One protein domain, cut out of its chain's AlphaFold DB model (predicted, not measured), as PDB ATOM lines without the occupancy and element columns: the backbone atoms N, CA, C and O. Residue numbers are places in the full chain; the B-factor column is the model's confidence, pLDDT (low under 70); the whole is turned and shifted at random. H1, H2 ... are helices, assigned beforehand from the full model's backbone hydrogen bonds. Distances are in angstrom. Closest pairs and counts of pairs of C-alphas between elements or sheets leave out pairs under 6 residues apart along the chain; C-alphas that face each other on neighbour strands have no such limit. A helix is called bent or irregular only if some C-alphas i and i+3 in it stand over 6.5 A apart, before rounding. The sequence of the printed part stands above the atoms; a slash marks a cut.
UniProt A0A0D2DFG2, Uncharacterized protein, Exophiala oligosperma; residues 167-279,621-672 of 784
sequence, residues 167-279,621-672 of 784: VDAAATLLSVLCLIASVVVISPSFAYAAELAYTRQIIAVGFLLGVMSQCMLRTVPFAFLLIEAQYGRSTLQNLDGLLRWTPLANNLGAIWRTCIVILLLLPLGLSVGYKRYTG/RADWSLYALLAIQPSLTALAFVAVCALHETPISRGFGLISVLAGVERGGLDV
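What this domain is: This is residues 167 to 279 and 621 to 672 of the 784 residues of an uncharacterized protein of Exophiala oligosperma (UniProt A0A0D2DFG2). A long up-and-down bundle, each member running against the one before it in the chain, is made of H1, H2, arm H4b of the bent helix H4, and H5; H2 touches the other three. H3 packs on the last part of H2, and past H3 a thin tail with the small helices H6 and H7 adds to the length, residues 663 to 669 sticking out. The printed part has 165 residues with seven named helices, H1 to H7 in chain order, and no named strand: all helix. It is loose, with a radius of gyration of the C-alphas of 19.3 A, and a rod spanning 68 by 28 by 21 A.

How they stand to each other: The hub is H2, residues 191 to 231, irregular, with C-alphas 195 and 198 9.4 A apart and a kink of 106 degrees near residue 198. H1, residues 167 to 186, forms a hairpin with H2: they touch, closest C-alphas Ser 175 and Met 212 at 4.8 A, a shallow tilt of 29 degrees, opposite ways. H5, residues 624 to 646, touches H2 residues 209 to 227 alone, closest C-alphas Met 216 and Thr 637 at 4.9 A, the same way at a shallow tilt of 30 degrees. H5 is only just irregular, with C-alphas 630 and 633 6.9 A apart. H1 and H5 touch too, the C-alphas of Ser 175 and Pro 634 being closest at 5.4 A. H4, residues 254 to 276, was assigned as one helix by its hydrogen bonds but is bent, with C-alphas 264 and 267 6.7 A apart; arms H4a, residues 254 to 264, and H4b, residues 267 to 276, stand at a steep tilt of 50 degrees. H4b touches H2 residues 202 to 213 alone, closest C-alphas Pro 267 and Ser 213 at 6.5 A. H3, residues 236 to 244, forms a hairpin with H2, touching its residues 221 to 228 alone; the closest C-alphas are Pro 221 and Leu 242 at 6.3 A. H6, residues 658 to 663, is close to H3 but not clearly touching; H7, residues 667 to 672, touches no helix. Every O i to N i+4 pair is within hydrogen-bond range in H1, H3, H4a and H6, against 32 of 37 in H2, 4 of 6 in H4b, 17 of 19 in H5 and 0 of 2 in H7, where 2 of 3 O i to N i+3 pairs are.

Where its parts are: H2 is 49.4 A long, H5 31.1 A and H1 28.5 A. H1 begins at C-alpha 167 (-55.496, 4.024, 116.498), and H7 ends at C-alpha 672 (-79.390, -10.266, 92.144).

The domain as a whole: The farthest C-alphas, Ala 191 and Gly 668, are 68.9 A apart. Residues 280 to 620 are not printed; C-alphas 279 and 621 are 5.8 A apart across the cut. The link H5 to H6 is long. No printed residue is under 70 in pLDDT.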
ATOM      1  N   VAL A 167     -55.668   5.383 115.962       96.12
ATOM      2  CA  VAL A 167     -55.496   4.024 116.498       96.12
ATOM      3  C   VAL A 167     -54.535   3.193 115.640       96.12
ATOM      4  O   VAL A 167     -53.845   2.327 116.172       96.12
ATOM      5  N   ASP A 168     -54.425   3.476 114.340       96.12
ATOM      6  CA  ASP A 168     -53.485   2.787 113.443       96.12
ATOM      7  C   ASP A 168     -52.094   3.393 113.487       96.12
ATOM      8  O   ASP A 168     -51.109   2.655 113.490       96.12
ATOM      9  N   ALA A 169     -52.008   4.716 113.631       97.00
ATOM     10  CA  ALA A 169     -50.757   5.379 113.974       97.00
ATOM     11  C   ALA A 169     -50.206   4.829 115.305       97.00
ATOM     12  O   ALA A 169     -49.036   4.456 115.382       97.00
ATOM     13  N   ALA A 170     -51.059   4.678 116.327       97.62
ATOM     14  CA  ALA A 170     -50.686   4.097 117.616       97.62
ATOM     15  C   ALA A 170     -50.301   2.609 117.520       97.62
ATOM     16  O   ALA A 170     -49.295   2.214 118.107       97.62
ATOM     17  N   ALA A 171     -51.041   1.786 116.767       97.50
ATOM     18  CA  ALA A 171     -50.701   0.374 116.557       97.50
ATOM     19  C   ALA A 171     -49.372   0.207 115.798       97.50
ATOM     20  O   ALA A 171     -48.544  -0.630 116.161       97.50
ATOM     21  N   THR A 172     -49.128   1.039 114.783       97.75
ATOM     22  CA  THR A 172     -47.874   1.040 114.015       97.75
ATOM     23  C   THR A 172     -46.699   1.478 114.888       97.75
ATOM     24  O   THR A 172     -45.679   0.789 114.931       97.75
ATOM     25  N   LEU A 173     -46.859   2.560 115.657       97.75
ATOM     26  CA  LEU A 173     -45.858   3.030 116.617       97.75
ATOM     27  C   LEU A 173     -45.549   1.970 117.684       97.75
ATOM     28  O   LEU A 173     -44.381   1.707 117.959       97.75
ATOM     29  N   LEU A 174     -46.573   1.323 118.251       98.06
ATOM     30  CA  LEU A 174     -46.402   0.247 119.230       98.06
ATOM     31  C   LEU A 174     -45.642  -0.946 118.633       98.06
ATOM     32  O   LEU A 174     -44.727  -1.456 119.272       98.06
ATOM     33  N   SER A 175     -45.956  -1.342 117.396       98.19
ATOM     34  CA  SER A 175     -45.246  -2.409 116.673       98.19
ATOM     35  C   SER A 175     -43.753  -2.083 116.482       98.19
ATOM     36  O   SER A 175     -42.891  -2.928 116.736       98.19
ATOM     37  N   VAL A 176     -43.421  -0.831 116.137       98.19
ATOM     38  CA  VAL A 176     -42.030  -0.351 116.020       98.19
ATOM     39  C   VAL A 176     -41.325  -0.280 117.383       98.19
ATOM     40  O   VAL A 176     -40.171  -0.690 117.495       98.19
ATOM     41  N   LEU A 177     -42.003   0.164 118.445       98.12
ATOM     42  CA  LEU A 177     -41.444   0.155 119.804       98.12
ATOM     43  C   LEU A 177     -41.174  -1.275 120.298       98.12
ATOM     44  O   LEU A 177     -40.129  -1.530 120.898       98.12
ATOM     45  N   CYS A 178     -42.058  -2.228 119.988       98.25
ATOM     46  CA  CYS A 178     -41.819  -3.646 120.246       98.25
ATOM     47  C   CYS A 178     -40.608  -4.183 119.465       98.25
ATOM     48  O   CYS A 178     -39.894  -5.034 119.992       98.25
ATOM     49  N   LEU A 179     -40.333  -3.687 118.250       98.00
ATOM     50  CA  LEU A 179     -39.155  -4.095 117.473       98.00
ATOM     51  C   LEU A 179     -37.868  -3.637 118.150       98.00
ATOM     52  O   LEU A 179     -36.963  -4.444 118.353       98.00
ATOM     53  N   ILE A 180     -37.818  -2.367 118.552       97.50
ATOM     54  CA  ILE A 180     -36.684  -1.791 119.283       97.50
ATOM     55  C   ILE A 180     -36.456  -2.568 120.587       97.50
ATOM     56  O   ILE A 180     -35.327  -2.961 120.873       97.50
ATOM     57  N   ALA A 181     -37.520  -2.878 121.335       97.44
ATOM     58  CA  ALA A 181     -37.427  -3.691 122.548       97.44
ATOM     59  C   ALA A 181     -36.871  -5.104 122.273       97.44
ATOM     60  O   ALA A 181     -35.969  -5.545 122.984       97.44
ATOM     61  N   SER A 182     -37.334  -5.794 121.223       97.25
ATOM     62  CA  SER A 182     -36.804  -7.113 120.834       97.25
ATOM     63  C   SER A 182     -35.321  -7.052 120.452       97.25
ATOM     64  O   SER A 182     -34.550  -7.921 120.853       97.25
ATOM     65  N   VAL A 183     -34.900  -6.012 119.721       96.81
ATOM     66  CA  VAL A 183     -33.490  -5.791 119.356       96.81
ATOM     67  C   VAL A 183     -32.626  -5.576 120.603       96.81
ATOM     68  O   VAL A 183     -31.564  -6.186 120.707       96.81
ATOM     69  N   VAL A 184     -33.086  -4.775 121.572       96.12
ATOM     70  CA  VAL A 184     -32.379  -4.537 122.846       96.12
ATOM     71  C   VAL A 184     -32.274  -5.813 123.690       96.12
ATOM     72  O   VAL A 184     -31.227  -6.063 124.274       96.12
ATOM     73  N   VAL A 185     -33.321  -6.648 123.723       96.38
ATOM     74  CA  VAL A 185     -33.327  -7.932 124.456       96.38
ATOM     75  C   VAL A 185     -32.326  -8.944 123.882       96.38
ATOM     76  O   VAL A 185     -31.792  -9.759 124.634       96.38
ATOM     77  N   ILE A 186     -32.082  -8.913 122.569       96.19
ATOM     78  CA  ILE A 186     -31.225  -9.876 121.856       96.19
ATOM     79  C   ILE A 186     -29.779  -9.387 121.705       96.19
ATOM     80  O   ILE A 186     -28.866 -10.208 121.690       96.19
ATOM     81  N   SER A 187     -29.548  -8.079 121.554       95.19
ATOM     82  CA  SER A 187     -28.220  -7.561 121.210       95.19
ATOM     83  C   SER A 187     -27.200  -7.778 122.340       95.19
ATOM     84  O   SER A 187     -27.414  -7.273 123.446       95.19
ATOM     85  N   PRO A 188     -26.047  -8.428 122.073       91.06
ATOM     86  CA  PRO A 188     -25.014  -8.684 123.080       91.06
ATOM     87  C   PRO A 188     -24.331  -7.399 123.575       91.06
ATOM     88  O   PRO A 188     -23.646  -7.416 124.589       91.06
ATOM     89  N   SER A 189     -24.544  -6.265 122.896       90.00
ATOM     90  CA  SER A 189     -24.067  -4.945 123.323       90.00
ATOM     91  C   SER A 189     -24.701  -4.431 124.622       90.00
ATOM     92  O   SER A 189     -24.224  -3.439 125.168       90.00
ATOM     93  N   PHE A 190     -25.799  -5.035 125.089       90.06
ATOM     94  CA  PHE A 190     -26.485  -4.637 126.315       90.06
ATOM     95  C   PHE A 190     -26.380  -5.739 127.370       90.06
ATOM     96  O   PHE A 190     -26.794  -6.873 127.131       90.06
ATOM     97  N   ALA A 191     -25.935  -5.381 128.580       86.69
ATOM     98  CA  ALA A 191     -25.830  -6.307 129.713       86.69
ATOM     99  C   ALA A 191     -27.152  -7.046 130.026       86.69
ATOM    100  O   ALA A 191     -27.130  -8.189 130.484       86.69
ATOM    101  N   TYR A 192     -28.301  -6.440 129.700       89.00
ATOM    102  CA  TYR A 192     -29.624  -7.060 129.807       89.00
ATOM    103  C   TYR A 192     -29.755  -8.388 129.043       89.00
ATOM    104  O   TYR A 192     -30.465  -9.275 129.511       89.00
ATOM    105  N   ALA A 193     -29.080  -8.564 127.901       91.94
ATOM    106  CA  ALA A 193     -29.137  -9.815 127.143       91.94
ATOM    107  C   ALA A 193     -28.566 -10.989 127.963       91.94
ATOM    108  O   ALA A 193     -29.217 -12.028 128.111       91.94
ATOM    109  N   ALA A 194     -27.396 -10.784 128.577       89.81
ATOM    110  CA  ALA A 194     -26.765 -11.744 129.482       89.81
ATOM    111  C   ALA A 194     -27.523 -11.879 130.819       89.81
ATOM    112  O   ALA A 194     -27.607 -12.968 131.386       89.81
ATOM    113  N   GLU A 195     -28.133 -10.806 131.334       91.12
ATOM    114  CA  GLU A 195     -28.948 -10.880 132.552       91.12
ATOM    115  C   GLU A 195     -30.208 -11.739 132.349       91.12
ATOM    116  O   GLU A 195     -30.508 -12.608 133.173       91.12
ATOM    117  N   LEU A 196     -30.930 -11.557 131.237       92.00
ATOM    118  CA  LEU A 196     -32.119 -12.351 130.933       92.00
ATOM    119  C   LEU A 196     -31.769 -13.829 130.700       92.00
ATOM    120  O   LEU A 196     -32.513 -14.686 131.180       92.00
ATOM    121  N   ALA A 197     -30.654 -14.127 130.029       92.06
ATOM    122  CA  ALA A 197     -30.311 -15.460 129.524       92.06
ATOM    123  C   ALA A 197     -31.358 -16.035 128.541       92.06
ATOM    124  O   ALA A 197     -32.506 -15.583 128.456       92.06
ATOM    125  N   TYR A 198     -30.959 -17.068 127.795       93.81
ATOM    126  CA  TYR A 198     -31.723 -17.663 126.692       93.81
ATOM    127  C   TYR A 198     -33.219 -17.889 126.998       93.81
ATOM    128  O   TYR A 198     -34.088 -17.448 126.244       93.81
ATOM    129  N   THR A 199     -33.547 -18.510 128.137       93.88
ATOM    130  CA  THR A 199     -34.937 -18.849 128.494       93.88
ATOM    131  C   THR A 199     -35.831 -17.616 128.652       93.88
ATOM    132  O   THR A 199     -36.951 -17.604 128.139       93.88
ATOM    133  N   ARG A 200     -35.362 -16.552 129.329       95.62
ATOM    134  CA  ARG A 200     -36.180 -15.340 129.534       95.62
ATOM    135  C   ARG A 200     -36.196 -14.458 128.287       95.62
ATOM    136  O   ARG A 200     -37.231 -13.853 128.010       95.62
ATOM    137  N   GLN A 201     -35.116 -14.444 127.498       95.81
ATOM    138  CA  GLN A 201     -35.106 -13.798 126.183       95.81
ATOM    139  C   GLN A 201     -36.175 -14.392 125.255       95.81
ATOM    140  O   GLN A 201     -36.944 -13.638 124.669       95.81
ATOM    141  N   ILE A 202     -36.294 -15.724 125.165       95.88
ATOM    142  CA  ILE A 202     -37.324 -16.382 124.340       95.88
ATOM    143  C   ILE A 202     -38.740 -15.983 124.768       95.88
ATOM    144  O   ILE A 202     -39.573 -15.675 123.917       95.88
ATOM    145  N   ILE A 203     -39.014 -15.944 126.075       96.44
ATOM    146  CA  ILE A 203     -40.326 -15.540 126.598       96.44
ATOM    147  C   ILE A 203     -40.616 -14.069 126.252       96.44
ATOM    148  O   ILE A 203     -41.705 -13.757 125.768       96.44
ATOM    149  N   ALA A 204     -39.640 -13.174 126.437       97.12
ATOM    150  CA  ALA A 204     -39.780 -11.751 126.126       97.12
ATOM    151  C   ALA A 204     -39.983 -11.494 124.620       97.12
ATOM    152  O   ALA A 204     -40.915 -10.790 124.236       97.12
ATOM    153  N   VAL A 205     -39.164 -12.106 123.760       97.19
ATOM    154  CA  VAL A 205     -39.257 -11.985 122.295       97.19
ATOM    155  C   VAL A 205     -40.563 -12.588 121.775       97.19
ATOM    156  O   VAL A 205     -41.237 -11.972 120.952       97.19
ATOM    157  N   GLY A 206     -40.980 -13.746 122.299       97.06
ATOM    158  CA  GLY A 206     -42.266 -14.361 121.970       97.06
ATOM    159  C   GLY A 206     -43.465 -13.488 122.354       97.06
ATOM    160  O   GLY A 206     -44.402 -13.360 121.568       97.06
ATOM    161  N   PHE A 207     -43.419 -12.834 123.520       97.88
ATOM    162  CA  PHE A 207     -44.436 -11.866 123.936       97.88
ATOM    163  C   PHE A 207     -44.478 -10.639 123.011       97.88
ATOM    164  O   PHE A 207     -45.555 -10.249 122.557       97.88
ATOM    165  N   LEU A 208     -43.320 -10.058 122.680       97.81
ATOM    166  CA  LEU A 208     -43.225  -8.886 121.802       97.81
ATOM    167  C   LEU A 208     -43.722  -9.189 120.377       97.81
ATOM    168  O   LEU A 208     -44.495  -8.402 119.832       97.81
ATOM    169  N   LEU A 209     -43.377 -10.353 119.815       97.06
ATOM    170  CA  LEU A 209     -43.932 -10.847 118.544       97.06
ATOM    171  C   LEU A 209     -45.457 -11.051 118.608       97.06
ATOM    172  O   LEU A 209     -46.167 -10.764 117.645       97.06
ATOM    173  N   GLY A 210     -45.986 -11.491 119.754       97.44
ATOM    174  CA  GLY A 210     -47.429 -11.559 119.992       97.44
ATOM    175  C   GLY A 210     -48.110 -10.190 119.879       97.44
ATOM    176  O   GLY A 210     -49.125 -10.060 119.192       97.44
ATOM    177  N   VAL A 211     -47.528  -9.148 120.483       97.94
ATOM    178  CA  VAL A 211     -48.045  -7.766 120.405       97.94
ATOM    179  C   VAL A 211     -47.940  -7.201 118.983       97.94
ATOM    180  O   VAL A 211     -48.915  -6.634 118.483       97.94
ATOM    181  N   MET A 212     -46.810  -7.406 118.296       98.06
ATOM    182  CA  MET A 212     -46.643  -7.030 116.881       98.06
ATOM    183  C   MET A 212     -47.712  -7.680 115.997       98.06
ATOM    184  O   MET A 212     -48.322  -7.005 115.169       98.06
ATOM    185  N   SER A 213     -47.987  -8.972 116.207       97.25
ATOM    186  CA  SER A 213     -49.012  -9.707 115.464       97.25
ATOM    187  C   SER A 213     -50.405  -9.099 115.627       97.25
ATOM    188  O   SER A 213     -51.145  -9.029 114.651       97.25
ATOM    189  N   GLN A 214     -50.771  -8.635 116.825       97.38
ATOM    190  CA  GLN A 214     -52.065  -7.978 117.057       97.38
ATOM    191  C   GLN A 214     -52.141  -6.597 116.383       97.38
ATOM    192  O   GLN A 214     -53.173  -6.234 115.819       97.38
ATOM    193  N   CYS A 215     -51.036  -5.844 116.362       97.94
ATOM    194  CA  CYS A 215     -50.957  -4.564 115.649       97.94
ATOM    195  C   CYS A 215     -51.071  -4.747 114.122       97.94
ATOM    196  O   CYS A 215     -51.778  -3.990 113.451       97.94
ATOM    197  N   MET A 216     -50.435  -5.793 113.584       97.38
ATOM    198  CA  MET A 216     -50.535  -6.194 112.179       97.38
ATOM    199  C   MET A 216     -51.968  -6.622 111.819       97.38
ATOM    200  O   MET A 216     -52.550  -6.092 110.875       97.38
ATOM    201  N   LEU A 217     -52.575  -7.522 112.601       95.88
ATOM    202  CA  LEU A 217     -53.946  -8.009 112.376       95.88
ATOM    203  C   LEU A 217     -55.011  -6.906 112.482       95.88
ATOM    204  O   LEU A 217     -56.098  -7.064 111.942       95.88
ATOM    205  N   ARG A 218     -54.720  -5.772 113.131       95.94
ATOM    206  CA  ARG A 218     -55.625  -4.613 113.162       95.94
ATOM    207  C   ARG A 218     -55.535  -3.732 111.909       95.94
ATOM    208  O   ARG A 218     -56.534  -3.136 111.504       95.94
ATOM    209  N   THR A 219     -54.346  -3.598 111.328       96.81
ATOM    210  CA  THR A 219     -54.045  -2.626 110.259       96.81
ATOM    211  C   THR A 219     -54.143  -3.238 108.864       96.81
ATOM    212  O   THR A 219     -54.759  -2.647 107.976       96.81
ATOM    213  N   VAL A 220     -53.595  -4.441 108.673       97.38
ATOM    214  CA  VAL A 220     -53.495  -5.094 107.359       97.38
ATOM    215  C   VAL A 220     -54.854  -5.442 106.725       97.38
ATOM    216  O   VAL A 220     -54.993  -5.171 105.533       97.38
ATOM    217  N   PRO A 221     -55.882  -5.949 107.445       96.81
ATOM    218  CA  PRO A 221     -57.174  -6.262 106.820       96.81
ATOM    219  C   PRO A 221     -57.843  -5.039 106.196       96.81
ATOM    220  O   PRO A 221     -58.366  -5.111 105.087       96.81
ATOM    221  N   PHE A 222     -57.763  -3.893 106.879       96.94
ATOM    222  CA  PHE A 222     -58.307  -2.640 106.366       96.94
ATOM    223  C   PHE A 222     -57.513  -2.151 105.150       96.94
ATOM    224  O   PHE A 222     -58.114  -1.798 104.144       96.94
ATOM    225  N   ALA A 223     -56.176  -2.218 105.187       97.56
ATOM    226  CA  ALA A 223     -55.342  -1.879 104.031       97.56
ATOM    227  C   ALA A 223     -55.670  -2.737 102.794       97.56
ATOM    228  O   ALA A 223     -55.788  -2.204 101.695       97.56
ATOM    229  N   PHE A 224     -55.862  -4.049 102.966       97.56
ATOM    230  CA  PHE A 224     -56.247  -4.954 101.876       97.56
ATOM    231  C   PHE A 224     -57.624  -4.624 101.297       97.56
ATOM    232  O   PHE A 224     -57.789  -4.639 100.080       97.56
ATOM    233  N   LEU A 225     -58.586  -4.261 102.148       96.50
ATOM    234  CA  LEU A 225     -59.916  -3.839 101.718       96.50
ATOM    235  C   LEU A 225     -59.850  -2.564 100.855       96.50
ATOM    236  O   LEU A 225     -60.461  -2.525  99.791       96.50
ATOM    237  N   LEU A 226     -59.047  -1.563 101.240       96.31
ATOM    238  CA  LEU A 226     -58.850  -0.355 100.419       96.31
ATOM    239  C   LEU A 226     -58.134  -0.655  99.086       96.31
ATOM    240  O   LEU A 226     -58.462  -0.050  98.068       96.31
ATOM    241  N   ILE A 227     -57.179  -1.595  99.068       96.69
ATOM    242  CA  ILE A 227     -56.486  -2.021  97.837       96.69
ATOM    243  C   ILE A 227     -57.459  -2.711  96.871       96.69
ATOM    244  O   ILE A 227     -57.453  -2.394  95.680       96.69
ATOM    245  N   GLU A 228     -58.302  -3.623  97.364       96.12
ATOM    246  CA  GLU A 228     -59.334  -4.289  96.557       96.12
ATOM    247  C   GLU A 228     -60.364  -3.284  96.021       96.12
ATOM    248  O   GLU A 228     -60.729  -3.352  94.848       96.12
ATOM    249  N   ALA A 229     -60.768  -2.309  96.841       94.38
ATOM    250  CA  ALA A 229     -61.702  -1.258  96.444       94.38
ATOM    251  C   ALA A 229     -61.156  -0.329  95.345       94.38
ATOM    252  O   ALA A 229     -61.914   0.077  94.471       94.38
ATOM    253  N   GLN A 230     -59.861   0.012  95.376       93.56
ATOM    254  CA  GLN A 230     -59.270   0.960  94.419       93.56
ATOM    255  C   GLN A 230     -58.721   0.312  93.139       93.56
ATOM    256  O   GLN A 230     -58.745   0.938  92.082       93.56
ATOM    257  N   TYR A 231     -58.187  -0.910  93.223       92.81
ATOM    258  CA  TYR A 231     -57.486  -1.561  92.104       92.81
ATOM    259  C   TYR A 231     -58.054  -2.930  91.718       92.81
ATOM    260  O   TYR A 231     -57.713  -3.460  90.658       92.81
ATOM    261  N   GLY A 232     -58.870  -3.538  92.578       78.31
ATOM    262  CA  GLY A 232     -59.482  -4.833  92.319       78.31
ATOM    263  C   GLY A 232     -60.699  -4.719  91.408       78.31
ATOM    264  O   GLY A 232     -61.400  -3.708  91.376       78.31
ATOM    265  N   ARG A 233     -61.029  -5.818  90.721       87.56
ATOM    266  CA  ARG A 233     -62.406  -6.042  90.257       87.56
ATOM    267  C   ARG A 233     -63.233  -6.427  91.479       87.56
ATOM    268  O   ARG A 233     -63.517  -7.609  91.657       87.56
ATOM    269  N   SER A 234     -63.524  -5.435  92.321       88.69
ATOM    270  CA  SER A 234     -64.184  -5.606  93.614       88.69
ATOM    271  C   SER A 234     -65.386  -6.531  93.480       88.69
ATOM    272  O   SER A 234     -66.358  -6.220  92.793       88.69
ATOM    273  N   THR A 235     -65.309  -7.698  94.115       94.31
ATOM    274  CA  THR A 235     -66.463  -8.583  94.261       94.31
ATOM    275  C   THR A 235     -66.983  -8.502  95.685       94.31
ATOM    276  O   THR A 235     -66.208  -8.381  96.639       94.31
ATOM    277  N   LEU A 236     -68.300  -8.618  95.848       92.94
ATOM    278  CA  LEU A 236     -68.936  -8.652  97.165       92.94
ATOM    279  C   LEU A 236     -68.323  -9.749  98.057       92.94
ATOM    280  O   LEU A 236     -68.151  -9.560  99.257       92.94
ATOM    281  N   GLN A 237     -67.934 -10.874  97.449       94.25
ATOM    282  CA  GLN A 237     -67.321 -12.018  98.123       94.25
ATOM    283  C   GLN A 237     -65.869 -11.750  98.555       94.25
ATOM    284  O   GLN A 237     -65.457 -12.209  99.621       94.25
ATOM    285  N   ASN A 238     -65.098 -10.973  97.781       95.31
ATOM    286  CA  ASN A 238     -63.766 -10.529  98.199       95.31
ATOM    287  C   ASN A 238     -63.858  -9.568  99.389       95.31
ATOM    288  O   ASN A 238     -63.124  -9.736 100.363       95.31
ATOM    289  N   LEU A 239     -64.787  -8.606  99.342       94.19
ATOM    290  CA  LEU A 239     -65.006  -7.650 100.429       94.19
ATOM    291  C   LEU A 239     -65.490  -8.341 101.712       94.19
ATOM    292  O   LEU A 239     -64.920  -8.098 102.773       94.19
ATOM    293  N   ASP A 240     -66.471  -9.246 101.635       94.06
ATOM    294  CA  ASP A 240     -66.953 -10.009 102.797       94.06
ATOM    295  C   ASP A 240     -65.862 -10.925 103.386       94.06
ATOM    296  O   ASP A 240     -65.648 -10.930 104.600       94.06
ATOM    297  N   GLY A 241     -65.095 -11.630 102.543       94.38
ATOM    298  CA  GLY A 241     -63.977 -12.468 102.993       94.38
ATOM    299  C   GLY A 241     -62.843 -11.678 103.661       94.38
ATOM    300  O   GLY A 241     -62.282 -12.131 104.662       94.38
ATOM    301  N   LEU A 242     -62.535 -10.475 103.158       95.75
ATOM    302  CA  LEU A 242     -61.569  -9.554 103.768       95.75
ATOM    303  C   LEU A 242     -62.088  -8.960 105.086       95.75
ATOM    304  O   LEU A 242     -61.340  -8.928 106.063       95.75
ATOM    305  N   LEU A 243     -63.363  -8.553 105.145       94.38
ATOM    306  CA  LEU A 243     -64.018  -8.027 106.351       94.38
ATOM    307  C   LEU A 243     -64.087  -9.060 107.481       94.38
ATOM    308  O   LEU A 243     -63.820  -8.732 108.636       94.38
ATOM    309  N   ARG A 244     -64.419 -10.316 107.156       94.25
ATOM    310  CA  ARG A 244     -64.436 -11.435 108.115       94.25
ATOM    311  C   ARG A 244     -63.039 -11.963 108.445       94.25
ATOM    312  O   ARG A 244     -62.893 -12.716 109.404       94.25
ATOM    313  N   TRP A 245     -62.028 -11.592 107.656       96.19
ATOM    314  CA  TRP A 245     -60.656 -12.104 107.728       96.19
ATOM    315  C   TRP A 245     -60.567 -13.643 107.631       96.19
ATOM    316  O   TRP A 245     -59.713 -14.284 108.246       96.19
ATOM    317  N   THR A 246     -61.465 -14.260 106.854       95.38
ATOM    318  CA  THR A 246     -61.595 -15.722 106.751       95.38
ATOM    319  C   THR A 246     -61.033 -16.258 105.425       95.38
ATOM    320  O   THR A 246     -61.624 -16.058 104.364       95.38
ATOM    321  N   PRO A 247     -59.946 -17.059 105.434       94.94
ATOM    322  CA  PRO A 247     -59.385 -17.656 104.212       94.94
ATOM    323  C   PRO A 247     -60.250 -18.789 103.626       94.94
ATOM    324  O   PRO A 247     -59.884 -19.408 102.628       94.94
ATOM    325  N   LEU A 248     -61.375 -19.113 104.266       94.75
ATOM    326  CA  LEU A 248     -62.334 -20.125 103.826       94.75
ATOM    327  C   LEU A 248     -63.632 -19.513 103.273       94.75
ATOM    328  O   LEU A 248     -64.559 -20.261 102.991       94.75
ATOM    329  N   ALA A 249     -63.699 -18.189 103.094       92.69
ATOM    330  CA  ALA A 249     -64.834 -17.543 102.443       92.69
ATOM    331  C   ALA A 249     -65.037 -18.078 101.011       92.69
ATOM    332  O   ALA A 249     -64.091 -18.174 100.219       92.69
ATOM    333  N   ASN A 250     -66.280 -18.436 100.686       91.88
ATOM    334  CA  ASN A 250     -66.629 -18.999  99.388       91.88
ATOM    335  C   ASN A 250     -66.550 -17.927  98.291       91.88
ATOM    336  O   ASN A 250     -66.927 -16.776  98.491       91.88
ATOM    337  N   ASN A 251     -66.009 -18.312  97.131       91.44
ATOM    338  CA  ASN A 251     -65.694 -17.426  96.001       91.44
ATOM    339  C   ASN A 251     -64.687 -16.283  96.288       91.44
ATOM    340  O   ASN A 251     -64.530 -15.401  95.445       91.44
ATOM    341  N   LEU A 252     -63.956 -16.315  97.412       93.88
ATOM    342  CA  LEU A 252     -62.823 -15.412  97.655       93.88
ATOM    343  C   LEU A 252     -61.700 -15.660  96.635       93.88
ATOM    344  O   LEU A 252     -61.225 -16.788  96.472       93.88
ATOM    345  N   GLY A 253     -61.233 -14.591  95.989       94.38
ATOM    346  CA  GLY A 253     -60.157 -14.631  95.004       94.38
ATOM    347  C   GLY A 253     -58.881 -15.289  95.540       94.38
ATOM    348  O   GLY A 253     -58.429 -15.006  96.652       94.38
ATOM    349  N   ALA A 254     -58.262 -16.152  94.728       95.50
ATOM    350  CA  ALA A 254     -57.114 -16.974  95.133       95.50
ATOM    351  C   ALA A 254     -55.922 -16.156  95.674       95.50
ATOM    352  O   ALA A 254     -55.229 -16.610  96.588       95.50
ATOM    353  N   ILE A 255     -55.720 -14.941  95.153       95.50
ATOM    354  CA  ILE A 255     -54.720 -13.971  95.622       95.50
ATOM    355  C   ILE A 255     -54.961 -13.608  97.093       95.50
ATOM    356  O   ILE A 255     -54.089 -13.844  97.933       95.50
ATOM    357  N   TRP A 256     -56.153 -13.105  97.425       95.94
ATOM    358  CA  TRP A 256     -56.511 -12.719  98.792       95.94
ATOM    359  C   TRP A 256     -56.521 -13.914  99.734       95.94
ATOM    360  O   TRP A 256     -55.973 -13.833 100.831       95.94
ATOM    361  N   ARG A 257     -57.037 -15.057  99.268       96.62
ATOM    362  CA  ARG A 257     -56.998 -16.322 100.007       96.62
ATOM    363  C   ARG A 257     -55.570 -16.690 100.417       96.62
ATOM    364  O   ARG A 257     -55.316 -16.954 101.590       96.62
ATOM    365  N   THR A 258     -54.630 -16.634  99.476       96.62
ATOM    366  CA  THR A 258     -53.209 -16.920  99.722       96.62
ATOM    367  C   THR A 258     -52.584 -15.895 100.673       96.62
ATOM    368  O   THR A 258     -51.887 -16.284 101.607       96.62
ATOM    369  N   CYS A 259     -52.880 -14.602 100.509       96.75
ATOM    370  CA  CYS A 259     -52.360 -13.548 101.386       96.75
ATOM    371  C   CYS A 259     -52.844 -13.689 102.836       96.75
ATOM    372  O   CYS A 259     -52.030 -13.610 103.755       96.75
ATOM    373  N   ILE A 260     -54.138 -13.949 103.055       96.81
ATOM    374  CA  ILE A 260     -54.702 -14.171 104.396       96.81
ATOM    375  C   ILE A 260     -54.079 -15.423 105.028       96.81
ATOM    376  O   ILE A 260     -53.640 -15.367 106.174       96.81
ATOM    377  N   VAL A 261     -53.962 -16.535 104.287       97.44
ATOM    378  CA  VAL A 261     -53.311 -17.763 104.785       97.44
ATOM    379  C   VAL A 261     -51.856 -17.500 105.182       97.44
ATOM    380  O   VAL A 261     -51.455 -17.870 106.284       97.44
ATOM    381  N   ILE A 262     -51.071 -16.821 104.337       97.00
ATOM    382  CA  ILE A 262     -49.673 -16.481 104.645       97.00
ATOM    383  C   ILE A 262     -49.589 -15.593 105.892       97.00
ATOM    384  O   ILE A 262     -48.775 -15.869 106.769       97.00
ATOM    385  N   LEU A 263     -50.439 -14.572 106.024       96.12
ATOM    386  CA  LEU A 263     -50.436 -13.671 107.184       96.12
ATOM    387  C   LEU A 263     -50.921 -14.329 108.481       96.12
ATOM    388  O   LEU A 263     -50.450 -13.949 109.550       96.12
ATOM    389  N   LEU A 264     -51.817 -15.316 108.409       95.44
ATOM    390  CA  LEU A 264     -52.238 -16.120 109.563       95.44
ATOM    391  C   LEU A 264     -51.171 -17.147 109.975       95.44
ATOM    392  O   LEU A 264     -50.997 -17.407 111.164       95.44
ATOM    393  N   LEU A 265     -50.421 -17.702 109.017       96.50
ATOM    394  CA  LEU A 265     -49.301 -18.609 109.288       96.50
ATOM    395  C   LEU A 265     -48.022 -17.874 109.717       96.50
ATOM    396  O   LEU A 265     -47.201 -18.451 110.431       96.50
ATOM    397  N   LEU A 266     -47.845 -16.608 109.327       96.00
ATOM    398  CA  LEU A 266     -46.641 -15.820 109.604       96.00
ATOM    399  C   LEU A 266     -46.284 -15.770 111.108       96.00
ATOM    400  O   LEU A 266     -45.143 -16.097 111.426       96.00
ATOM    401  N   PRO A 267     -47.191 -15.464 112.061       95.06
ATOM    402  CA  PRO A 267     -46.869 -15.476 113.492       95.06
ATOM    403  C   PRO A 267     -46.380 -16.841 113.999       95.06
ATOM    404  O   PRO A 267     -45.474 -16.901 114.831       95.06
ATOM    405  N   LEU A 268     -46.931 -17.942 113.473       95.62
ATOM    406  CA  LEU A 268     -46.497 -19.304 113.804       95.62
ATOM    407  C   LEU A 268     -45.095 -19.580 113.243       95.62
ATOM    408  O   LEU A 268     -44.217 -20.050 113.969       95.62
ATOM    409  N   GLY A 269     -44.860 -19.215 111.978       96.44
ATOM    410  CA  GLY A 269     -43.558 -19.327 111.318       96.44
ATOM    411  C   GLY A 269     -42.466 -18.525 112.030       96.44
ATOM    412  O   GLY A 269     -41.386 -19.055 112.284       96.44
ATOM    413  N   LEU A 270     -42.760 -17.286 112.435       95.06
ATOM    414  CA  LEU A 270     -41.849 -16.448 113.222       95.06
ATOM    415  C   LEU A 270     -41.583 -17.055 114.608       95.06
ATOM    416  O   LEU A 270     -40.427 -17.129 115.021       95.06
ATOM    417  N   SER A 271     -42.623 -17.555 115.290       94.31
ATOM    418  CA  SER A 271     -42.527 -18.184 116.619       94.31
ATOM    419  C   SER A 271     -41.655 -19.446 116.642       94.31
ATOM    420  O   SER A 271     -40.958 -19.707 117.625       94.31
ATOM    421  N   VAL A 272     -41.651 -20.220 115.552       96.31
ATOM    422  CA  VAL A 272     -40.721 -21.344 115.352       96.31
ATOM    423  C   VAL A 272     -39.345 -20.847 114.896       96.31
ATOM    424  O   VAL A 272     -38.324 -21.376 115.333       96.31
ATOM    425  N   GLY A 273     -39.302 -19.832 114.032       96.19
ATOM    426  CA  GLY A 273     -38.084 -19.329 113.403       96.19
ATOM    427  C   GLY A 273     -37.091 -18.697 114.379       96.19
ATOM    428  O   GLY A 273     -35.921 -19.072 114.355       96.19
ATOM    429  N   TYR A 274     -37.530 -17.806 115.279       96.44
ATOM    430  CA  TYR A 274     -36.602 -17.150 116.217       96.44
ATOM    431  C   TYR A 274     -35.973 -18.140 117.217       96.44
ATOM    432  O   TYR A 274     -34.835 -17.957 117.639       96.44
ATOM    433  N   LYS A 275     -36.673 -19.233 117.552       96.31
ATOM    434  CA  LYS A 275     -36.185 -20.274 118.478       96.31
ATOM    435  C   LYS A 275     -35.051 -21.131 117.910       96.31
ATOM    436  O   LYS A 275     -34.443 -21.889 118.655       96.31
ATOM    437  N   ARG A 276     -34.761 -21.032 116.606       96.44
ATOM    438  CA  ARG A 276     -33.637 -21.738 115.966       96.44
ATOM    439  C   ARG A 276     -32.280 -21.066 116.206       96.44
ATOM    440  O   ARG A 276     -31.260 -21.688 115.941       96.44
ATOM    441  N   TYR A 277     -32.258 -19.832 116.712       95.81
ATOM    442  CA  TYR A 277     -31.036 -19.062 116.964       95.81
ATOM    443  C   TYR A 277     -30.433 -19.391 118.338       95.81
ATOM    444  O   TYR A 277     -30.324 -18.537 119.216       95.81
ATOM    445  N   THR A 278     -30.069 -20.656 118.539       94.00
ATOM    446  CA  THR A 278     -29.333 -21.136 119.718       94.00
ATOM    447  C   THR A 278     -27.830 -20.856 119.607       94.00
ATOM    448  O   THR A 278     -27.311 -20.557 118.532       94.00
ATOM    449  N   GLY A 279     -27.112 -20.976 120.729       90.81
ATOM    450  CA  GLY A 279     -25.645 -20.928 120.747       90.81
ATOM    451  C   GLY A 279     -25.034 -19.527 120.673       90.81
ATOM    452  O   GLY A 279     -23.857 -19.404 120.351       90.81
ATOM    453  N   ARG A 621     -28.677 -16.226 119.587       96.62
ATOM    454  CA  ARG A 621     -27.608 -15.874 118.657       96.62
ATOM    455  C   ARG A 621     -28.025 -14.671 117.807       96.62
ATOM    456  O   ARG A 621     -28.928 -14.764 116.979       96.62
ATOM    457  N   ALA A 622     -27.346 -13.547 118.015       95.25
ATOM    458  CA  ALA A 622     -27.621 -12.256 117.387       95.25
ATOM    459  C   ALA A 622     -27.149 -12.166 115.916       95.25
ATOM    460  O   ALA A 622     -26.386 -11.276 115.544       95.25
ATOM    461  N   ASP A 623     -27.595 -13.094 115.063       96.62
ATOM    462  CA  ASP A 623     -27.331 -13.037 113.622       96.62
ATOM    463  C   ASP A 623     -28.222 -11.992 112.922       96.62
ATOM    464  O   ASP A 623     -29.373 -11.757 113.300       96.62
ATOM    465  N   TRP A 624     -27.734 -11.424 111.814       97.06
ATOM    466  CA  TRP A 624     -28.485 -10.466 110.985       97.06
ATOM    467  C   TRP A 624     -29.859 -10.994 110.532       97.06
ATOM    468  O   TRP A 624     -30.817 -10.228 110.415       97.06
ATOM    469  N   SER A 625     -29.978 -12.305 110.316       97.44
ATOM    470  CA  SER A 625     -31.211 -12.958 109.883       97.44
ATOM    471  C   SER A 625     -32.253 -13.081 111.003       97.44
ATOM    472  O   SER A 625     -33.444 -13.130 110.703       97.44
ATOM    473  N   LEU A 626     -31.847 -13.052 112.280       97.12
ATOM    474  CA  LEU A 626     -32.770 -12.921 113.412       97.12
ATOM    475  C   LEU A 626     -33.365 -11.506 113.452       97.12
ATOM    476  O   LEU A 626     -34.579 -11.357 113.577       97.12
ATOM    477  N   TYR A 627     -32.546 -10.469 113.254       97.62
ATOM    478  CA  TYR A 627     -33.042  -9.092 113.151       97.62
ATOM    479  C   TYR A 627     -33.969  -8.894 111.944       97.62
ATOM    480  O   TYR A 627     -35.030  -8.286 112.083       97.62
ATOM    481  N   ALA A 628     -33.624  -9.469 110.786       97.62
ATOM    482  CA  ALA A 628     -34.489  -9.467 109.609       97.62
ATOM    483  C   ALA A 628     -35.835 -10.158 109.888       97.62
ATOM    484  O   ALA A 628     -36.879  -9.605 109.561       97.62
ATOM    485  N   LEU A 629     -35.821 -11.321 110.553       97.25
ATOM    486  CA  LEU A 629     -37.022 -12.070 110.940       97.25
ATOM    487  C   LEU A 629     -37.948 -11.243 111.848       97.25
ATOM    488  O   LEU A 629     -39.155 -11.195 111.613       97.25
ATOM    489  N   LEU A 630     -37.392 -10.553 112.847       97.31
ATOM    490  CA  LEU A 630     -38.155  -9.686 113.756       97.31
ATOM    491  C   LEU A 630     -38.739  -8.455 113.046       97.31
ATOM    492  O   LEU A 630     -39.818  -7.992 113.410       97.31
ATOM    493  N   ALA A 631     -38.057  -7.934 112.024       98.06
ATOM    494  CA  ALA A 631     -38.486  -6.746 111.293       98.06
ATOM    495  C   ALA A 631     -39.689  -6.979 110.355       98.06
ATOM    496  O   ALA A 631     -40.321  -6.000 109.951       98.06
ATOM    497  N   ILE A 632     -40.047  -8.230 110.023       97.56
ATOM    498  CA  ILE A 632     -41.108  -8.540 109.042       97.56
ATOM    499  C   ILE A 632     -42.471  -7.972 109.472       97.56
ATOM    500  O   ILE A 632     -43.083  -7.220 108.716       97.56
ATOM    501  N   GLN A 633     -42.950  -8.284 110.682       97.06
ATOM    502  CA  GLN A 633     -44.270  -7.832 111.152       97.06
ATOM    503  C   GLN A 633     -44.381  -6.297 111.280       97.06
ATOM    504  O   GLN A 633     -45.346  -5.738 110.746       97.06
ATOM    505  N   PRO A 634     -43.428  -5.579 111.911       98.19
ATOM    506  CA  PRO A 634     -43.423  -4.116 111.934       98.19
ATOM    507  C   PRO A 634     -43.368  -3.493 110.536       98.19
ATOM    508  O   PRO A 634     -44.088  -2.532 110.280       98.19
ATOM    509  N   SER A 635     -42.588  -4.067 109.611       98.12
ATOM    510  CA  SER A 635     -42.505  -3.576 108.226       98.12
ATOM    511  C   SER A 635     -43.832  -3.738 107.485       98.12
ATOM    512  O   SER A 635     -44.298  -2.789 106.864       98.12
ATOM    513  N   LEU A 636     -44.493  -4.897 107.600       97.50
ATOM    514  CA  LEU A 636     -45.828  -5.120 107.027       97.50
ATOM    515  C   LEU A 636     -46.885  -4.194 107.650       97.50
ATOM    516  O   LEU A 636     -47.721  -3.657 106.929       97.50
ATOM    517  N   THR A 637     -46.816  -3.958 108.964       98.06
ATOM    518  CA  THR A 637     -47.700  -3.015 109.679       98.06
ATOM    519  C   THR A 637     -47.515  -1.586 109.149       98.06
ATOM    520  O   THR A 637     -48.489  -0.914 108.822       98.06
ATOM    521  N   ALA A 638     -46.265  -1.135 109.002       98.25
ATOM    522  CA  ALA A 638     -45.941   0.195 108.490       98.25
ATOM    523  C   ALA A 638     -46.323   0.366 107.009       98.25
ATOM    524  O   ALA A 638     -46.883   1.396 106.645       98.25
ATOM    525  N   LEU A 639     -46.087  -0.645 106.166       97.88
ATOM    526  CA  LEU A 639     -46.516  -0.642 104.763       97.88
ATOM    527  C   LEU A 639     -48.044  -0.600 104.637       97.88
ATOM    528  O   LEU A 639     -48.559   0.164 103.827       97.88
ATOM    529  N   ALA A 640     -48.772  -1.356 105.464       97.69
ATOM    530  CA  ALA A 640     -50.232  -1.308 105.509       97.69
ATOM    531  C   ALA A 640     -50.752   0.063 105.968       97.69
ATOM    532  O   ALA A 640     -51.687   0.587 105.372       97.69
ATOM    533  N   PHE A 641     -50.124   0.686 106.969       98.00
ATOM    534  CA  PHE A 641     -50.466   2.045 107.398       98.00
ATOM    535  C   PHE A 641     -50.209   3.088 106.296       98.00
ATOM    536  O   PHE A 641     -51.081   3.906 106.011       98.00
ATOM    537  N   VAL A 642     -49.057   3.020 105.616       97.88
ATOM    538  CA  VAL A 642     -48.751   3.889 104.464       97.88
ATOM    539  C   VAL A 642     -49.749   3.670 103.326       97.88
ATOM    540  O   VAL A 642     -50.197   4.648 102.736       97.88
ATOM    541  N   ALA A 643     -50.156   2.427 103.054       97.25
ATOM    542  CA  ALA A 643     -51.214   2.136 102.089       97.25
ATOM    543  C   ALA A 643     -52.556   2.759 102.514       97.25
ATOM    544  O   ALA A 643     -53.193   3.414 101.702       97.25
ATOM    545  N   VAL A 644     -52.962   2.655 103.784       96.88
ATOM    546  CA  VAL A 644     -54.201   3.291 104.277       96.88
ATOM    547  C   VAL A 644     -54.190   4.813 104.089       96.88
ATOM    548  O   VAL A 644     -55.210   5.378 103.699       96.88
ATOM    549  N   CYS A 645     -53.052   5.477 104.309       96.50
ATOM    550  CA  CYS A 645     -52.919   6.915 104.064       96.50
ATOM    551  C   CYS A 645     -52.827   7.274 102.569       96.50
ATOM    552  O   CYS A 645     -53.359   8.300 102.158       96.50
ATOM    553  N   ALA A 646     -52.176   6.451 101.742       97.00
ATOM    554  CA  ALA A 646     -52.088   6.685 100.300       97.00
ATOM    555  C   ALA A 646     -53.451   6.514  99.610       97.00
ATOM    556  O   ALA A 646     -53.821   7.320  98.766       97.00
ATOM    557  N   LEU A 647     -54.226   5.507 100.019       96.31
ATOM    558  CA  LEU A 647     -55.544   5.170  99.473       96.31
ATOM    559  C   LEU A 647     -56.678   5.918 100.208       96.31
ATOM    560  O   LEU A 647     -57.809   5.433 100.281       96.31
ATOM    561  N   HIS A 648     -56.392   7.078 100.813       95.56
ATOM    562  CA  HIS A 648     -57.362   7.804 101.640       95.56
ATOM    563  C   HIS A 648     -58.590   8.297 100.853       95.56
ATOM    564  O   HIS A 648     -59.676   8.329 101.429       95.56
ATOM    565  N   GLU A 649     -58.426   8.581  99.559       94.44
ATOM    566  CA  GLU A 649     -59.468   9.006  98.605       94.44
ATOM    567  C   GLU A 649     -60.570   7.957  98.396       94.44
ATOM    568  O   GLU A 649     -61.685   8.298  98.019       94.44
ATOM    569  N   THR A 650     -60.304   6.678  98.686       94.06
ATOM    570  CA  THR A 650     -61.343   5.640  98.605       94.06
ATOM    571  C   THR A 650     -62.505   5.955  99.565       94.06
ATOM    572  O   THR A 650     -62.262   6.189 100.756       94.06
ATOM    573  N   PRO A 651     -63.779   5.889  99.134       91.94
ATOM    574  CA  PRO A 651     -64.944   6.271  99.950       91.94
ATOM    575  C   PRO A 651     -65.306   5.242 101.041       91.94
ATOM    576  O   PRO A 651     -66.445   5.135 101.485       91.94
ATOM    577  N   ILE A 652     -64.325   4.467 101.512       93.94
ATOM    578  CA  ILE A 652     -64.493   3.435 102.529       93.94
ATOM    579  C   ILE A 652     -63.920   3.909 103.866       93.94
ATOM    580  O   ILE A 652     -62.744   4.268 103.989       93.94
ATOM    581  N   SER A 653     -64.767   3.882 104.895       94.12
ATOM    582  CA  SER A 653     -64.411   4.188 106.282       94.12
ATOM    583  C   SER A 653     -64.207   2.912 107.104       94.12
ATOM    584  O   SER A 653     -64.535   1.808 106.681       94.12
ATOM    585  N   ARG A 654     -63.705   3.047 108.335       90.62
ATOM    586  CA  ARG A 654     -63.519   1.901 109.241       90.62
ATOM    587  C   ARG A 654     -64.806   1.291 109.805       90.62
ATOM    588  O   ARG A 654     -64.735   0.215 110.388       90.62
ATOM    589  N   GLY A 655     -65.938   1.983 109.672       89.88
ATOM    590  CA  GLY A 655     -67.262   1.451 110.007       89.88
ATOM    591  C   GLY A 655     -67.918   0.695 108.848       89.88
ATOM    592  O   GLY A 655     -69.005   0.158 109.026       89.88
ATOM    593  N   PHE A 656     -67.278   0.665 107.675       92.25
ATOM    594  CA  PHE A 656     -67.766  -0.055 106.508       92.25
ATOM    595  C   PHE A 656     -67.792  -1.558 106.783       92.25
ATOM    596  O   PHE A 656     -66.760  -2.176 107.047       92.25
ATOM    597  N   GLY A 657     -68.983  -2.136 106.706       92.62
ATOM    598  CA  GLY A 657     -69.204  -3.574 106.774       92.62
ATOM    599  C   GLY A 657     -70.246  -4.007 105.750       92.62
ATOM    600  O   GLY A 657     -70.766  -3.186 104.996       92.62
ATOM    601  N   LEU A 658     -70.609  -5.291 105.760       91.06
ATOM    602  CA  LEU A 658     -71.599  -5.840 104.826       91.06
ATOM    603  C   LEU A 658     -72.949  -5.095 104.886       91.06
ATOM    604  O   LEU A 658     -73.595  -4.916 103.862       91.06
ATOM    605  N   ILE A 659     -73.339  -4.589 106.064       90.06
ATOM    606  CA  ILE A 659     -74.542  -3.759 106.246       90.06
ATOM    607  C   ILE A 659     -74.427  -2.435 105.474       90.06
ATOM    608  O   ILE A 659     -75.382  -2.032 104.825       90.06
ATOM    609  N   SER A 660     -73.262  -1.779 105.503       90.75
ATOM    610  CA  SER A 660     -73.009  -0.543 104.746       90.75
ATOM    611  C   SER A 660     -73.094  -0.777 103.240       90.75
ATOM    612  O   SER A 660     -73.608   0.071 102.525       90.75
ATOM    613  N   VAL A 661     -72.624  -1.940 102.776       90.56
ATOM    614  CA  VAL A 661     -72.758  -2.349 101.374       90.56
ATOM    615  C   VAL A 661     -74.227  -2.552 101.019       90.56
ATOM    616  O   VAL A 661     -74.720  -1.905 100.107       90.56
ATOM    617  N   LEU A 662     -74.946  -3.393 101.767       89.31
ATOM    618  CA  LEU A 662     -76.357  -3.704 101.504       89.31
ATOM    619  C   LEU A 662     -77.272  -2.471 101.586       89.31
ATOM    620  O   LEU A 662     -78.249  -2.402 100.850       89.31
ATOM    621  N   ALA A 663     -76.952  -1.498 102.444       89.06
ATOM    622  CA  ALA A 663     -77.684  -0.237 102.548       89.06
ATOM    623  C   ALA A 663     -77.435   0.724 101.369       89.06
ATOM    624  O   ALA A 663     -78.259   1.603 101.137       89.06
ATOM    625  N   GLY A 664     -76.319   0.571 100.646       87.69
ATOM    626  CA  GLY A 664     -75.970   1.371  99.467       87.69
ATOM    627  C   GLY A 664     -76.299   0.711  98.122       87.69
ATOM    628  O   GLY A 664     -76.020   1.300  97.084       87.69
ATOM    629  N   VAL A 665     -76.855  -0.507  98.109       90.38
ATOM    630  CA  VAL A 665     -77.277  -1.180  96.869       90.38
ATOM    631  C   VAL A 665     -78.663  -0.682  96.456       90.38
ATOM    632  O   VAL A 665     -79.616  -0.746  97.233       90.38
ATOM    633  N   GLU A 666     -78.790  -0.231  95.207       89.06
ATOM    634  CA  GLU A 666     -80.072   0.138  94.602       89.06
ATOM    635  C   GLU A 666     -81.098  -1.004  94.671       89.06
ATOM    636  O   GLU A 666     -80.757  -2.182  94.540       89.06
ATOM    637  N   ARG A 667     -82.391  -0.665  94.782       86.69
ATOM    638  CA  ARG A 667     -83.473  -1.664  94.896       86.69
ATOM    639  C   ARG A 667     -83.475  -2.700  93.762       86.69
ATOM    640  O   ARG A 667     -83.720  -3.864  94.043       86.69
ATOM    641  N   GLY A 668     -83.137  -2.314  92.528       86.19
ATOM    642  CA  GLY A 668     -83.021  -3.255  91.402       86.19
ATOM    643  C   GLY A 668     -81.805  -4.192  91.477       86.19
ATOM    644  O   GLY A 668     -81.836  -5.291  90.932       86.19
ATOM    645  N   GLY A 669     -80.739  -3.804  92.187       83.50
ATOM    646  CA  GLY A 669     -79.567  -4.654  92.419       83.50
ATOM    647  C   GLY A 669     -79.792  -5.729  93.489       83.50
ATOM    648  O   GLY A 669     -79.149  -6.779  93.457       83.50
ATOM    649  N   LEU A 670     -80.732  -5.505  94.414       86.44
ATOM    650  CA  LEU A 670     -81.084  -6.460  95.472       86.44
ATOM    651  C   LEU A 670     -81.711  -7.755  94.929       86.44
ATOM    652  O   LEU A 670     -81.496  -8.812  95.525       86.44
ATOM    653  N   ASP A 671     -82.371  -7.723  93.769       88.50
ATOM    654  CA  ASP A 671     -82.901  -8.926  93.108       88.50
ATOM    655  C   ASP A 671     -81.789  -9.909  92.693       88.50
ATOM    656  O   ASP A 671     -81.987 -11.125  92.702       88.50
ATOM    657  N   VAL A 672     -80.571  -9.420  92.422       86.12
ATOM    658  CA  VAL A 672     -79.390 -10.266  92.144       86.12
ATOM    659  C   VAL A 672     -78.897 -10.989  93.410       86.12
ATOM    660  O   VAL A 672     -78.235 -12.028  93.326       86.12
TER     661      VAL A 672